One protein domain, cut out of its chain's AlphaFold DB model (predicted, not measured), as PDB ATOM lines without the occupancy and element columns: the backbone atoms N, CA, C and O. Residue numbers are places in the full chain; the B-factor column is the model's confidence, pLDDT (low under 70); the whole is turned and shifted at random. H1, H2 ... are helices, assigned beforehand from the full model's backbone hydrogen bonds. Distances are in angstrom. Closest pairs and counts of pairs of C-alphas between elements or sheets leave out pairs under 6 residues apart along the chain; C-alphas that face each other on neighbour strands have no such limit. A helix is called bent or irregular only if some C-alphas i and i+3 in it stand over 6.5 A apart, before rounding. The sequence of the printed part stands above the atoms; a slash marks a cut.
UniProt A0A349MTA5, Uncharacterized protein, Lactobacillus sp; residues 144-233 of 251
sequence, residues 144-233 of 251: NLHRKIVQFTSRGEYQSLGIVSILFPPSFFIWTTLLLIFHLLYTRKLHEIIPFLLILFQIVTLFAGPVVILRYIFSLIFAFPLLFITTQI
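AT A GLANCE: This is residues 144 to 233 of the 251 residues of an uncharacterized protein of Lactobacillus sp (UniProt A0A349MTA5). Three long helices, H4, H5 and H6, make an up-and-down bundle, their centres in a triangle, and three shorter helices, H1, H2 and H3, lead away from one end of it as an arm. The arm adds to the length, with H1 farthest out. The 90 printed residues hold six named helices, H1 to H6 in chain order, and no named strand; the class is all helix. The whole is loose, with a radius of gyration of the C-alphas of 15.3 A, and elongated, spanning 47 by 29 by 22 A.

HOW THE PARTS SIT: H1, residues 144 to 154, is close to but not clearly touching H2, residues 157 to 160; the closest C-alphas, of Phe 152 and Tyr 158, are 6.6 A apart. H3, residues 162 to 167, is close to but not clearly touching H4, residues 170 to 186, at a steep tilt of 67 degrees; the closest C-alphas, of Ile 166 and Phe 172, are 6.7 A apart. H4 and H5, residues 190 to 207, touch as a hairpin at a shallow tilt of 31 degrees, opposite ways, closest at C-alphas 184 and 190, 6.6 A. H5 and H6, residues 214 to 232, form another, at 15 degrees, closest at C-alphas 199 and 220, 6.9 A. H4 touches H6, the same way at a shallow tilt of 30 degrees, closest at C-alphas 170 and 214, 6.5 A. H1 is apart from H3, H4, H5 and H6. Every O i to N i+4 pair is within hydrogen-bond range in H1 and H4, against 9 of 14 in H5, 9 of 15 in H6 and 0 of 2 in H3, where 3 of 3 O i to N i+3 pairs are; H2 is too short for an i+4 pair.

IN THESE COORDINATES: H1 begins at C-alpha 144, (-21.985, -7.923, 15.406). H4 is 24.6 A long, H5 24.8 A and H6 26.8 A, ending at C-alpha 232, (-15.832, 29.464, 9.336). H5 is irregular, but only just, with C-alphas 192 and 195 6.9 A apart; H6 is irregular, with C-alphas 216 and 219 7.5 A apart.

THE WHOLE: The two C-alphas farthest apart, of Asn 144 and Arg 188, are 49.0 A apart. The printed part has no cut and no long link, and residue 233 is under 70 in pLDDT.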
ATOM      1  N   ASN A 144     -23.424  -7.716  15.236       86.38
ATOM      2  CA  ASN A 144     -21.985  -7.923  15.406       86.38
ATOM      3  C   ASN A 144     -21.207  -6.604  15.487       86.38
ATOM      4  O   ASN A 144     -20.274  -6.497  16.282       86.38
ATOM      5  N   LEU A 145     -21.585  -5.601  14.686       84.94
ATOM      6  CA  LEU A 145     -20.962  -4.279  14.737       84.94
ATOM      7  C   LEU A 145     -21.295  -3.592  16.058       84.94
ATOM      8  O   LEU A 145     -20.392  -3.107  16.734       84.94
ATOM      9  N   HIS A 146     -22.567  -3.629  16.463       82.62
ATOM     10  CA  HIS A 146     -22.996  -3.117  17.759       82.62
ATOM     11  C   HIS A 146     -22.197  -3.751  18.903       82.62
ATOM     12  O   HIS A 146     -21.611  -3.036  19.710       82.62
ATOM     13  N   ARG A 147     -22.078  -5.084  18.929       82.44
ATOM     14  CA  ARG A 147     -21.299  -5.789  19.957       82.44
ATOM     15  C   ARG A 147     -19.834  -5.354  19.978       82.44
ATOM     16  O   ARG A 147     -19.291  -5.161  21.061       82.44
ATOM     17  N   LYS A 148     -19.209  -5.174  18.810       85.62
ATOM     18  CA  LYS A 148     -17.830  -4.671  18.713       85.62
ATOM     19  C   LYS A 148     -17.702  -3.251  19.261       85.62
ATOM     20  O   LYS A 148     -16.800  -3.009  20.049       85.62
ATOM     21  N   ILE A 149     -18.614  -2.343  18.911       82.62
ATOM     22  CA  ILE A 149     -18.620  -0.964  19.426       82.62
ATOM     23  C   ILE A 149     -18.799  -0.955  20.949       82.62
ATOM     24  O   ILE A 149     -18.064  -0.266  21.653       82.62
ATOM     25  N   VAL A 150     -19.730  -1.756  21.476       79.44
ATOM     26  CA  VAL A 150     -19.957  -1.891  22.923       79.44
ATOM     27  C   VAL A 150     -18.719  -2.444  23.623       79.44
ATOM     28  O   VAL A 150     -18.314  -1.907  24.647       79.44
ATOM     29  N   GLN A 151     -18.075  -3.482  23.088       80.25
ATOM     30  CA  GLN A 151     -16.846  -4.032  23.673       80.25
ATOM     31  C   GLN A 151     -15.702  -3.015  23.650       80.25
ATOM     32  O   GLN A 151     -15.092  -2.767  24.685       80.25
ATOM     33  N   PHE A 152     -15.486  -2.368  22.507       83.44
ATOM     34  CA  PHE A 152     -14.471  -1.333  22.324       83.44
ATOM     35  C   PHE A 152     -14.618  -0.177  23.329       83.44
ATOM     36  O   PHE A 152     -13.641   0.297  23.907       83.44
ATOM     37  N   THR A 153     -15.854   0.254  23.586       79.56
ATOM     38  CA  THR A 153     -16.158   1.384  24.480       79.56
ATOM     39  C   THR A 153     -16.217   0.995  25.957       79.56
ATOM     40  O   THR A 153     -15.700   1.729  26.796       79.56
ATOM     41  N   SER A 154     -16.778  -0.168  26.291       76.00
ATOM     42  CA  SER A 154     -16.850  -0.675  27.673       76.00
ATOM     43  C   SER A 154     -15.494  -1.105  28.233       76.00
ATOM     44  O   SER A 154     -15.270  -0.992  29.433       76.00
ATOM     45  N   ARG A 155     -14.568  -1.558  27.381       78.31
ATOM     46  CA  ARG A 155     -13.200  -1.928  27.777       78.31
ATOM     47  C   ARG A 155     -12.216  -0.761  27.737       78.31
ATOM     48  O   ARG A 155     -11.059  -0.941  28.100       78.31
ATOM     49  N   GLY A 156     -12.650   0.413  27.277       79.56
ATOM     50  CA  GLY A 156     -11.767   1.563  27.101       79.56
ATOM     51  C   GLY A 156     -10.681   1.341  26.041       79.56
ATOM     52  O   GLY A 156      -9.641   1.987  26.101       79.56
ATOM     53  N   GLU A 157     -10.895   0.448  25.065       85.44
ATOM     54  CA  GLU A 157      -9.900   0.123  24.025       85.44
ATOM     55  C   GLU A 157      -9.536   1.354  23.176       85.44
ATOM     56  O   GLU A 157      -8.420   1.469  22.681       85.44
ATOM     57  N   TYR A 158     -10.426   2.344  23.079       83.69
ATOM     58  CA  TYR A 158     -10.138   3.618  22.415       83.69
ATOM     59  C   TYR A 158      -8.938   4.374  23.012       83.69
ATOM     60  O   TYR A 158      -8.329   5.205  22.335       83.69
ATOM     61  N   GLN A 159      -8.570   4.089  24.262       85.19
ATOM     62  CA  GLN A 159      -7.432   4.714  24.932       85.19
ATOM     63  C   GLN A 159      -6.084   4.265  24.350       85.19
ATOM     64  O   GLN A 159      -5.089   4.961  24.538       85.19
ATOM     65  N   SER A 160      -6.023   3.132  23.638       87.69
ATOM     66  CA  SER A 160      -4.790   2.656  22.995       87.69
ATOM     67  C   SER A 160      -4.562   3.244  21.600       87.69
ATOM     68  O   SER A 160      -3.557   2.929  20.969       87.69
ATOM     69  N   LEU A 161      -5.457   4.108  21.104       88.50
ATOM     70  CA  LEU A 161      -5.360   4.717  19.769       88.50
ATOM     71  C   LEU A 161      -4.337   5.869  19.669       88.50
ATOM     72  O   LEU A 161      -4.345   6.629  18.697       88.50
ATOM     73  N   GLY A 162      -3.455   6.029  20.660       87.62
ATOM     74  CA  GLY A 162      -2.451   7.094  20.681       87.62
ATOM     75  C   GLY A 162      -3.099   8.480  20.661       87.62
ATOM     76  O   GLY A 162      -4.013   8.744  21.431       87.62
ATOM     77  N   ILE A 163      -2.663   9.367  19.762       87.44
ATOM     78  CA  ILE A 163      -3.155  10.756  19.721       87.44
ATOM     79  C   ILE A 163      -4.660  10.864  19.432       87.44
ATOM     80  O   ILE A 163      -5.308  11.799  19.891       87.44
ATOM     81  N   VAL A 164      -5.240   9.887  18.728       88.75
ATOM     82  CA  VAL A 164      -6.673   9.875  18.388       88.75
ATOM     83  C   VAL A 164      -7.540   9.700  19.637       88.75
ATOM     84  O   VAL A 164      -8.688  10.146  19.656       88.75
ATOM     85  N   SER A 165      -6.992   9.128  20.716       88.25
ATOM     86  CA  SER A 165      -7.731   8.969  21.967       88.25
ATOM     87  C   SER A 165      -8.145  10.309  22.579       88.25
ATOM     88  O   SER A 165      -9.072  10.323  23.380       88.25
ATOM     89  N   ILE A 166      -7.512  11.431  22.201       88.69
ATOM     90  CA  ILE A 166      -7.863  12.767  22.703       88.69
ATOM     91  C   ILE A 166      -9.271  13.209  22.293       88.69
ATOM     92  O   ILE A 166      -9.837  14.072  22.946       88.69
ATOM     93  N   LEU A 167      -9.855  12.616  21.248       88.88
ATOM     94  CA  LEU A 167     -11.188  12.977  20.751       88.88
ATOM     95  C   LEU A 167     -12.334  12.376  21.581       88.88
ATOM     96  O   LEU A 167     -13.490  12.742  21.390       88.88
ATOM     97  N   PHE A 168     -12.029  11.424  22.463       87.69
ATOM     98  CA  PHE A 168     -13.029  10.679  23.227       87.69
ATOM     99  C   PHE A 168     -13.413  11.370  24.554       87.69
ATOM    100  O   PHE A 168     -14.601  11.427  24.871       87.69
ATOM    101  N   PRO A 169     -12.478  11.910  25.361       89.19
ATOM    102  CA  PRO A 169     -12.817  12.542  26.633       89.19
ATOM    103  C   PRO A 169     -13.787  13.731  26.487       89.19
ATOM    104  O   PRO A 169     -13.611  14.554  25.585       89.19
ATOM    105  N   PRO A 170     -14.756  13.904  27.412       91.44
ATOM    106  CA  PRO A 170     -15.679  15.044  27.396       91.44
ATOM    107  C   PRO A 170     -14.971  16.407  27.361       91.44
ATOM    108  O   PRO A 170     -15.422  17.342  26.697       91.44
ATOM    109  N   SER A 171     -13.820  16.503  28.025       93.00
ATOM    110  CA  SER A 171     -12.973  17.693  28.048       93.00
ATOM    111  C   SER A 171     -12.553  18.189  26.665       93.00
ATOM    112  O   SER A 171     -12.393  19.392  26.496       93.00
ATOM    113  N   PHE A 172     -12.387  17.311  25.669       92.75
ATOM    114  CA  PHE A 172     -12.030  17.736  24.312       92.75
ATOM    115  C   PHE A 172     -13.094  18.656  23.716       92.75
ATOM    116  O   PHE A 172     -12.778  19.737  23.213       92.75
ATOM    117  N   PHE A 173     -14.360  18.255  23.828       92.56
ATOM    118  CA  PHE A 173     -15.483  19.032  23.320       92.56
ATOM    119  C   PHE A 173     -15.626  20.352  24.080       92.56
ATOM    120  O   PHE A 173     -15.781  21.393  23.451       92.56
ATOM    121  N   ILE A 174     -15.483  20.337  25.409       94.06
ATOM    122  CA  ILE A 174     -15.559  21.554  26.233       94.06
ATOM    123  C   ILE A 174     -14.446  22.536  25.865       94.06
ATOM    124  O   ILE A 174     -14.737  23.687  25.545       94.06
ATOM    125  N   TRP A 175     -13.184  22.096  25.852       94.12
ATOM    126  CA  TRP A 175     -12.057  22.968  25.515       94.12
ATOM    127  C   TRP A 175     -12.161  23.513  24.101       94.12
ATOM    128  O   TRP A 175     -11.954  24.706  23.894       94.12
ATOM    129  N   THR A 176     -12.535  22.678  23.134       92.50
ATOM    130  CA  THR A 176     -12.671  23.138  21.752       92.50
ATOM    131  C   THR A 176     -13.795  24.163  21.619       92.50
ATOM    132  O   THR A 176     -13.604  25.195  20.984       92.50
ATOM    133  N   THR A 177     -14.937  23.956  22.277       92.50
ATOM    134  CA  THR A 177     -16.011  24.957  22.316       92.50
ATOM    135  C   THR A 177     -15.563  26.262  22.966       92.50
ATOM    136  O   THR A 177     -15.839  27.325  22.415       92.50
ATOM    137  N   LEU A 178     -14.845  26.213  24.092       93.38
ATOM    138  CA  LEU A 178     -14.308  27.418  24.729       93.38
ATOM    139  C   LEU A 178     -13.340  28.155  23.797       93.38
ATOM    140  O   LEU A 178     -13.447  29.370  23.657       93.38
ATOM    141  N   LEU A 179     -12.448  27.437  23.112       93.25
ATOM    142  CA  LEU A 179     -11.525  28.017  22.132       93.25
ATOM    143  C   LEU A 179     -12.262  28.681  20.961       93.25
ATOM    144  O   LEU A 179     -11.869  29.770  20.550       93.25
ATOM    145  N   LEU A 180     -13.347  28.083  20.461       91.81
ATOM    146  CA  LEU A 180     -14.190  28.701  19.431       91.81
ATOM    147  C   LEU A 180     -14.862  29.984  19.944       91.81
ATOM    148  O   LEU A 180     -14.864  30.991  19.243       91.81
ATOM    149  N   ILE A 181     -15.369  29.993  21.180       91.31
ATOM    150  CA  ILE A 181     -15.933  31.204  21.802       91.31
ATOM    151  C   ILE A 181     -14.860  32.291  21.926       91.31
ATOM    152  O   ILE A 181     -15.097  33.434  21.530       91.31
ATOM    153  N   PHE A 182     -13.671  31.948  22.433       92.06
ATOM    154  CA  PHE A 182     -12.544  32.880  22.526       92.06
ATOM    155  C   PHE A 182     -12.147  33.430  21.156       92.06
ATOM    156  O   PHE A 182     -11.903  34.631  21.035       92.06
ATOM    157  N   HIS A 183     -12.136  32.588  20.122       90.81
ATOM    158  CA  HIS A 183     -11.873  33.011  18.753       90.81
ATOM    159  C   HIS A 183     -12.905  34.039  18.267       90.81
ATOM    160  O   HIS A 183     -12.512  35.110  17.813       90.81
ATOM    161  N   LEU A 184     -14.207  33.782  18.440       90.06
ATOM    162  CA  LEU A 184     -15.272  34.709  18.025       90.06
ATOM    163  C   LEU A 184     -15.230  36.046  18.776       90.06
ATOM    164  O   LEU A 184     -15.486  37.100  18.186       90.06
ATOM    165  N   LEU A 185     -14.892  36.015  20.070       90.88
ATOM    166  CA  LEU A 185     -14.670  37.219  20.874       90.88
ATOM    167  C   LEU A 185     -13.468  38.014  20.354       90.88
ATOM    168  O   LEU A 185     -13.563  39.231  20.187       90.88
ATOM    169  N   TYR A 186     -12.363  37.330  20.048       91.44
ATOM    170  CA  TYR A 186     -11.147  37.939  19.512       91.44
ATOM    171  C   TYR A 186     -11.383  38.586  18.138       91.44
ATOM    172  O   TYR A 186     -10.973  39.724  17.914       91.44
ATOM    173  N   THR A 187     -12.119  37.920  17.244       88.75
ATOM    174  CA  THR A 187     -12.473  38.439  15.909       88.75
ATOM    175  C   THR A 187     -13.669  39.395  15.920       88.75
ATOM    176  O   THR A 187     -14.101  39.845  14.860       88.75
ATOM    177  N   ARG A 188     -14.230  39.709  17.098       86.50
ATOM    178  CA  ARG A 188     -15.400  40.588  17.298       86.50
ATOM    179  C   ARG A 188     -16.658  40.169  16.523       86.50
ATOM    180  O   ARG A 188     -17.537  40.991  16.258       86.50
ATOM    181  N   LYS A 189     -16.802  38.878  16.223       84.75
ATOM    182  CA  LYS A 189     -17.977  38.296  15.553       84.75
ATOM    183  C   LYS A 189     -19.096  38.006  16.561       84.75
ATOM    184  O   LYS A 189     -19.586  36.890  16.678       84.75
ATOM    185  N   LEU A 190     -19.508  39.022  17.324       83.75
ATOM    186  CA  LEU A 190     -20.404  38.839  18.478       83.75
ATOM    187  C   LEU A 190     -21.790  38.285  18.104       83.75
ATOM    188  O   LEU A 190     -22.412  37.593  18.904       83.75
ATOM    189  N   HIS A 191     -22.257  38.542  16.882       83.69
ATOM    190  CA  HIS A 191     -23.518  37.997  16.375       83.69
ATOM    191  C   HIS A 191     -23.487  36.464  16.231       83.69
ATOM    192  O   HIS A 191     -24.509  35.809  16.421       83.69
ATOM    193  N   GLU A 192     -22.314  35.878  15.975       85.62
ATOM    194  CA  GLU A 192     -22.119  34.427  15.843       85.62
ATOM    195  C   GLU A 192     -22.033  33.717  17.208       85.62
ATOM    196  O   GLU A 192     -22.090  32.491  17.267       85.62
ATOM    197  N   ILE A 193     -21.944  34.460  18.322       87.38
ATOM    198  CA  ILE A 193     -21.842  33.899  19.684       87.38
ATOM    199  C   ILE A 193     -23.194  33.398  20.204       87.38
ATOM    200  O   ILE A 193     -23.233  32.530  21.070       87.38
ATOM    201  N   ILE A 194     -24.315  33.888  19.667       86.75
ATOM    202  CA  ILE A 194     -25.669  33.524  20.117       86.75
ATOM    203  C   ILE A 194     -25.874  31.998  20.255       86.75
ATOM    204  O   ILE A 194     -26.264  31.567  21.344       86.75
ATOM    205  N   PRO A 195     -25.578  31.148  19.246       85.19
ATOM    206  CA  PRO A 195     -25.699  29.692  19.395       85.19
ATOM    207  C   PRO A 195     -24.768  29.107  20.470       85.19
ATOM    208  O   PRO A 195     -25.115  28.116  21.112       85.19
ATOM    209  N   PHE A 196     -23.617  29.735  20.721       89.31
ATOM    210  CA  PHE A 196     -22.685  29.311  21.764       89.31
ATOM    211  C   PHE A 196     -23.174  29.648  23.175       89.31
ATOM    212  O   PHE A 196     -22.765  28.968  24.108       89.31
ATOM    213  N   LEU A 197     -24.060  30.633  23.366       89.62
ATOM    214  CA  LEU A 197     -24.596  30.960  24.696       89.62
ATOM    215  C   LEU A 197     -25.423  29.812  25.281       89.62
ATOM    216  O   LEU A 197     -25.292  29.502  26.463       89.62
ATOM    217  N   LEU A 198     -26.236  29.148  24.452       88.56
ATOM    218  CA  LEU A 198     -27.007  27.971  24.871       88.56
ATOM    219  C   LEU A 198     -26.081  26.826  25.288       88.56
ATOM    220  O   LEU A 198     -26.300  26.171  26.307       88.56
ATOM    221  N   ILE A 199     -25.009  26.628  24.525       91.00
ATOM    222  CA  ILE A 199     -23.990  25.626  24.816       91.00
ATOM    223  C   ILE A 199     -23.201  25.980  26.077       91.00
ATOM    224  O   ILE A 199     -22.941  25.110  26.902       91.00
ATOM    225  N   LEU A 200     -22.857  27.251  26.275       91.50
ATOM    226  CA  LEU A 200     -22.165  27.715  27.471       91.50
ATOM    227  C   LEU A 200     -23.029  27.501  28.715       91.50
ATOM    228  O   LEU A 200     -22.534  27.003  29.724       91.50
ATOM    229  N   PHE A 201     -24.327  27.805  28.628       91.94
ATOM    230  CA  PHE A 201     -25.274  27.509  29.700       91.94
ATOM    231  C   PHE A 201     -25.318  26.009  30.000       91.94
ATOM    232  O   PHE A 201     -25.234  25.611  31.161       91.94
ATOM    233  N   GLN A 202     -25.352  25.164  28.964       91.38
ATOM    234  CA  GLN A 202     -25.252  23.722  29.154       91.38
ATOM    235  C   GLN A 202     -23.947  23.335  29.866       91.38
ATOM    236  O   GLN A 202     -24.007  22.593  30.844       91.38
ATOM    237  N   ILE A 203     -22.787  23.841  29.437       92.94
ATOM    238  CA  ILE A 203     -21.500  23.560  30.092       92.94
ATOM    239  C   ILE A 203     -21.575  23.927  31.577       92.94
ATOM    240  O   ILE A 203     -21.235  23.102  32.419       92.94
ATOM    241  N   VAL A 204     -22.114  25.096  31.930       92.50
ATOM    242  CA  VAL A 204     -22.304  25.485  33.340       92.50
ATOM    243  C   VAL A 204     -23.162  24.460  34.096       92.50
ATOM    244  O   VAL A 204     -22.801  24.058  35.202       92.50
ATOM    245  N   THR A 205     -24.252  23.966  33.500       91.62
ATOM    246  CA  THR A 205     -25.075  22.917  34.133       91.62
ATOM    247  C   THR A 205     -24.351  21.576  34.279       91.62
ATOM    248  O   THR A 205     -24.604  20.868  35.252       91.62
ATOM    249  N   LEU A 206     -23.415  21.241  33.379       91.81
ATOM    250  CA  LEU A 206     -22.588  20.033  33.490       91.81
ATOM    251  C   LEU A 206     -21.688  20.094  34.724       91.81
ATOM    252  O   LEU A 206     -21.638  19.131  35.486       91.81
ATOM    253  N   PHE A 207     -21.046  21.238  34.968       91.88
ATOM    254  CA  PHE A 207     -20.209  21.446  36.154       91.88
ATOM    255  C   PHE A 207     -21.012  21.456  37.466       91.88
ATOM    256  O   PHE A 207     -20.451  21.194  38.524       91.88
ATOM    257  N   ALA A 208     -22.327  21.692  37.415       89.69
ATOM    258  CA  ALA A 208     -23.232  21.526  38.558       89.69
ATOM    259  C   ALA A 208     -23.753  20.078  38.732       89.69
ATOM    260  O   ALA A 208     -24.520  19.795  39.663       89.69
ATOM    261  N   GLY A 209     -23.381  19.174  37.822       85.25
ATOM    262  CA  GLY A 209     -23.866  17.801  37.744       85.25
ATOM    263  C   GLY A 209     -23.332  16.865  38.841       85.25
ATOM    264  O   GLY A 209     -22.427  17.217  39.591       85.25
ATOM    265  N   PRO A 210     -23.923  15.660  38.971       82.75
ATOM    266  CA  PRO A 210     -23.523  14.653  39.962       82.75
ATOM    267  C   PRO A 210     -22.286  13.829  39.614       82.75
ATOM    268  O   PRO A 210     -21.696  13.232  40.507       82.75
ATOM    269  N   VAL A 211     -21.960  13.733  38.327       86.00
ATOM    270  CA  VAL A 211     -20.910  12.860  37.802       86.00
ATOM    271  C   VAL A 211     -20.568  13.296  36.378       86.00
ATOM    272  O   VAL A 211     -21.401  13.884  35.674       86.00
ATOM    273  N   VAL A 212     -19.343  12.998  35.945       86.44
ATOM    274  CA  VAL A 212     -18.912  13.174  34.557       86.44
ATOM    275  C   VAL A 212     -19.187  11.913  33.751       86.44
ATOM    276  O   VAL A 212     -18.539  10.888  33.947       86.44
ATOM    277  N   ILE A 213     -20.112  12.014  32.801       84.19
ATOM    278  CA  ILE A 213     -20.511  10.904  31.930       84.19
ATOM    279  C   ILE A 213     -20.785  11.393  30.514       84.19
ATOM    280  O   ILE A 213     -21.216  12.532  30.306       84.19
ATOM    281  N   LEU A 214     -20.587  10.517  29.526       84.56
ATOM    282  CA  LEU A 214     -20.690  10.919  28.123       84.56
ATOM    283  C   LEU A 214     -22.123  11.324  27.730       84.56
ATOM    284  O   LEU A 214     -22.306  12.273  26.969       84.56
ATOM    285  N   ARG A 215     -23.153  10.679  28.300       85.19
ATOM    286  CA  ARG A 215     -24.559  10.983  27.964       85.19
ATOM    287  C   ARG A 215     -24.958  12.434  28.250       85.19
ATOM    288  O   ARG A 215     -25.820  12.970  27.564       85.19
ATOM    289  N   TYR A 216     -24.333  13.088  29.230       87.31
ATOM    290  CA  TYR A 216     -24.641  14.483  29.557       87.31
ATOM    291  C   TYR A 216     -24.047  15.474  28.548       87.31
ATOM    292  O   TYR A 216     -24.606  16.551  28.347       87.31
ATOM    293  N   ILE A 217     -22.963  15.104  27.862       89.69
ATOM    294  CA  ILE A 217     -22.305  15.950  26.860       89.69
ATOM    295  C   ILE A 217     -22.776  15.657  25.423       89.69
ATOM    296  O   ILE A 217     -22.349  16.330  24.491       89.69
ATOM    297  N   PHE A 218     -23.696  14.710  25.206       88.44
ATOM    298  CA  PHE A 218     -24.166  14.334  23.862       88.44
ATOM    299  C   PHE A 218     -24.674  15.502  23.025       88.44
ATOM    300  O   PHE A 218     -24.320  15.599  21.853       88.44
ATOM    301  N   SER A 219     -25.457  16.415  23.597       87.81
ATOM    302  CA  SER A 219     -25.912  17.586  22.843       87.81
ATOM    303  C   SER A 219     -24.753  18.481  22.402       87.81
ATOM    304  O   SER A 219     -24.826  19.038  21.313       87.81
ATOM    305  N   LEU A 220     -23.655  18.557  23.163       90.44
ATOM    306  CA  LEU A 220     -22.450  19.261  22.729       90.44
ATOM    307  C   LEU A 220     -21.727  18.507  21.607       90.44
ATOM    308  O   LEU A 220     -21.349  19.121  20.615       90.44
ATOM    309  N   ILE A 221     -21.587  17.183  21.727       90.75
ATOM    310  CA  ILE A 221     -20.970  16.336  20.692       90.75
ATOM    311  C   ILE A 221     -21.730  16.468  19.365       90.75
ATOM    312  O   ILE A 221     -21.116  16.651  18.317       90.75
ATOM    313  N   PHE A 222     -23.065  16.425  19.396       89.25
ATOM    314  CA  PHE A 222     -23.890  16.561  18.192       89.25
ATOM    315  C   PHE A 222     -23.962  17.996  17.664       89.25
ATOM    316  O   PHE A 222     -24.075  18.187  16.456       89.25
ATOM    317  N   ALA A 223     -23.866  19.005  18.532       88.69
ATOM    318  CA  ALA A 223     -23.774  20.401  18.109       88.69
ATOM    319  C   ALA A 223     -22.394  20.752  17.530       88.69
ATOM    320  O   ALA A 223     -22.278  21.716  16.775       88.69
ATOM    321  N   PHE A 224     -21.352  19.980  17.849       87.44
ATOM    322  CA  PHE A 224     -19.965  20.294  17.516       87.44
ATOM    323  C   PHE A 224     -19.717  20.604  16.026       87.44
ATOM    324  O   PHE A 224     -19.113  21.645  15.751       87.44
ATOM    325  N   PRO A 225     -20.218  19.815  15.047       86.88
ATOM    326  CA  PRO A 225     -20.028  20.136  13.631       86.88
ATOM    327  C   PRO A 225     -20.670  21.470  13.238       86.88
ATOM    328  O   PRO A 225     -20.093  22.231  12.466       86.88
ATOM    329  N   LEU A 226     -21.844  21.778  13.799       83.69
ATOM    330  CA  LEU A 226     -22.555  23.021  13.520       83.69
ATOM    331  C   LEU A 226     -21.793  24.228  14.077       83.69
ATOM    332  O   LEU A 226     -21.614  25.208  13.361       83.69
ATOM    333  N   LEU A 227     -21.300  24.134  15.317       85.31
ATOM    334  CA  LEU A 227     -20.492  25.182  15.954       85.31
ATOM    335  C   LEU A 227     -19.197  25.452  15.187       85.31
ATOM    336  O   LEU A 227     -18.758  26.593  15.077       85.31
ATOM    337  N   PHE A 228     -18.573  24.404  14.651       83.50
ATOM    338  CA  PHE A 228     -17.374  24.563  13.842       83.50
ATOM    339  C   PHE A 228     -17.684  25.305  12.536       83.50
ATOM    340  O   PHE A 228     -17.012  26.282  12.210       83.50
ATOM    341  N   ILE A 229     -18.741  24.903  11.821       84.38
ATOM    342  CA  ILE A 229     -19.143  25.531  10.554       84.38
ATOM    343  C   ILE A 229     -19.492  27.008  10.749       84.38
ATOM    344  O   ILE A 229     -19.048  27.830   9.949       84.38
ATOM    345  N   THR A 230     -20.241  27.372  11.795       79.00
ATOM    346  CA  THR A 230     -20.648  28.771  12.011       79.00
ATOM    347  C   THR A 230     -19.453  29.707  12.142       79.00
ATOM    348  O   THR A 230     -19.503  30.802  11.599       79.00
ATOM    349  N   THR A 231     -18.358  29.257  12.761       77.44
ATOM    350  CA  THR A 231     -17.141  30.076  12.923       77.44
ATOM    351  C   THR A 231     -16.361  30.304  11.622       77.44
ATOM    352  O   THR A 231     -15.635  31.293  11.505       77.44
ATOM    353  N   GLN A 232     -16.524  29.418  10.632       77.06
ATOM    354  CA  GLN A 232     -15.832  29.464   9.336       77.06
ATOM    355  C   GLN A 232     -16.561  30.325   8.295       77.06
ATOM    356  O   GLN A 232     -16.008  30.614   7.235       77.06
ATOM    357  N   ILE A 233     -17.806  30.732   8.558       65.69
ATOM    358  CA  ILE A 233     -18.564  31.570   7.631       65.69
ATOM    359  C   ILE A 233     -18.018  32.997   7.740       65.69
ATOM    360  O   ILE A 233     -18.161  33.671   8.762       65.69
TER     361      ILE A 233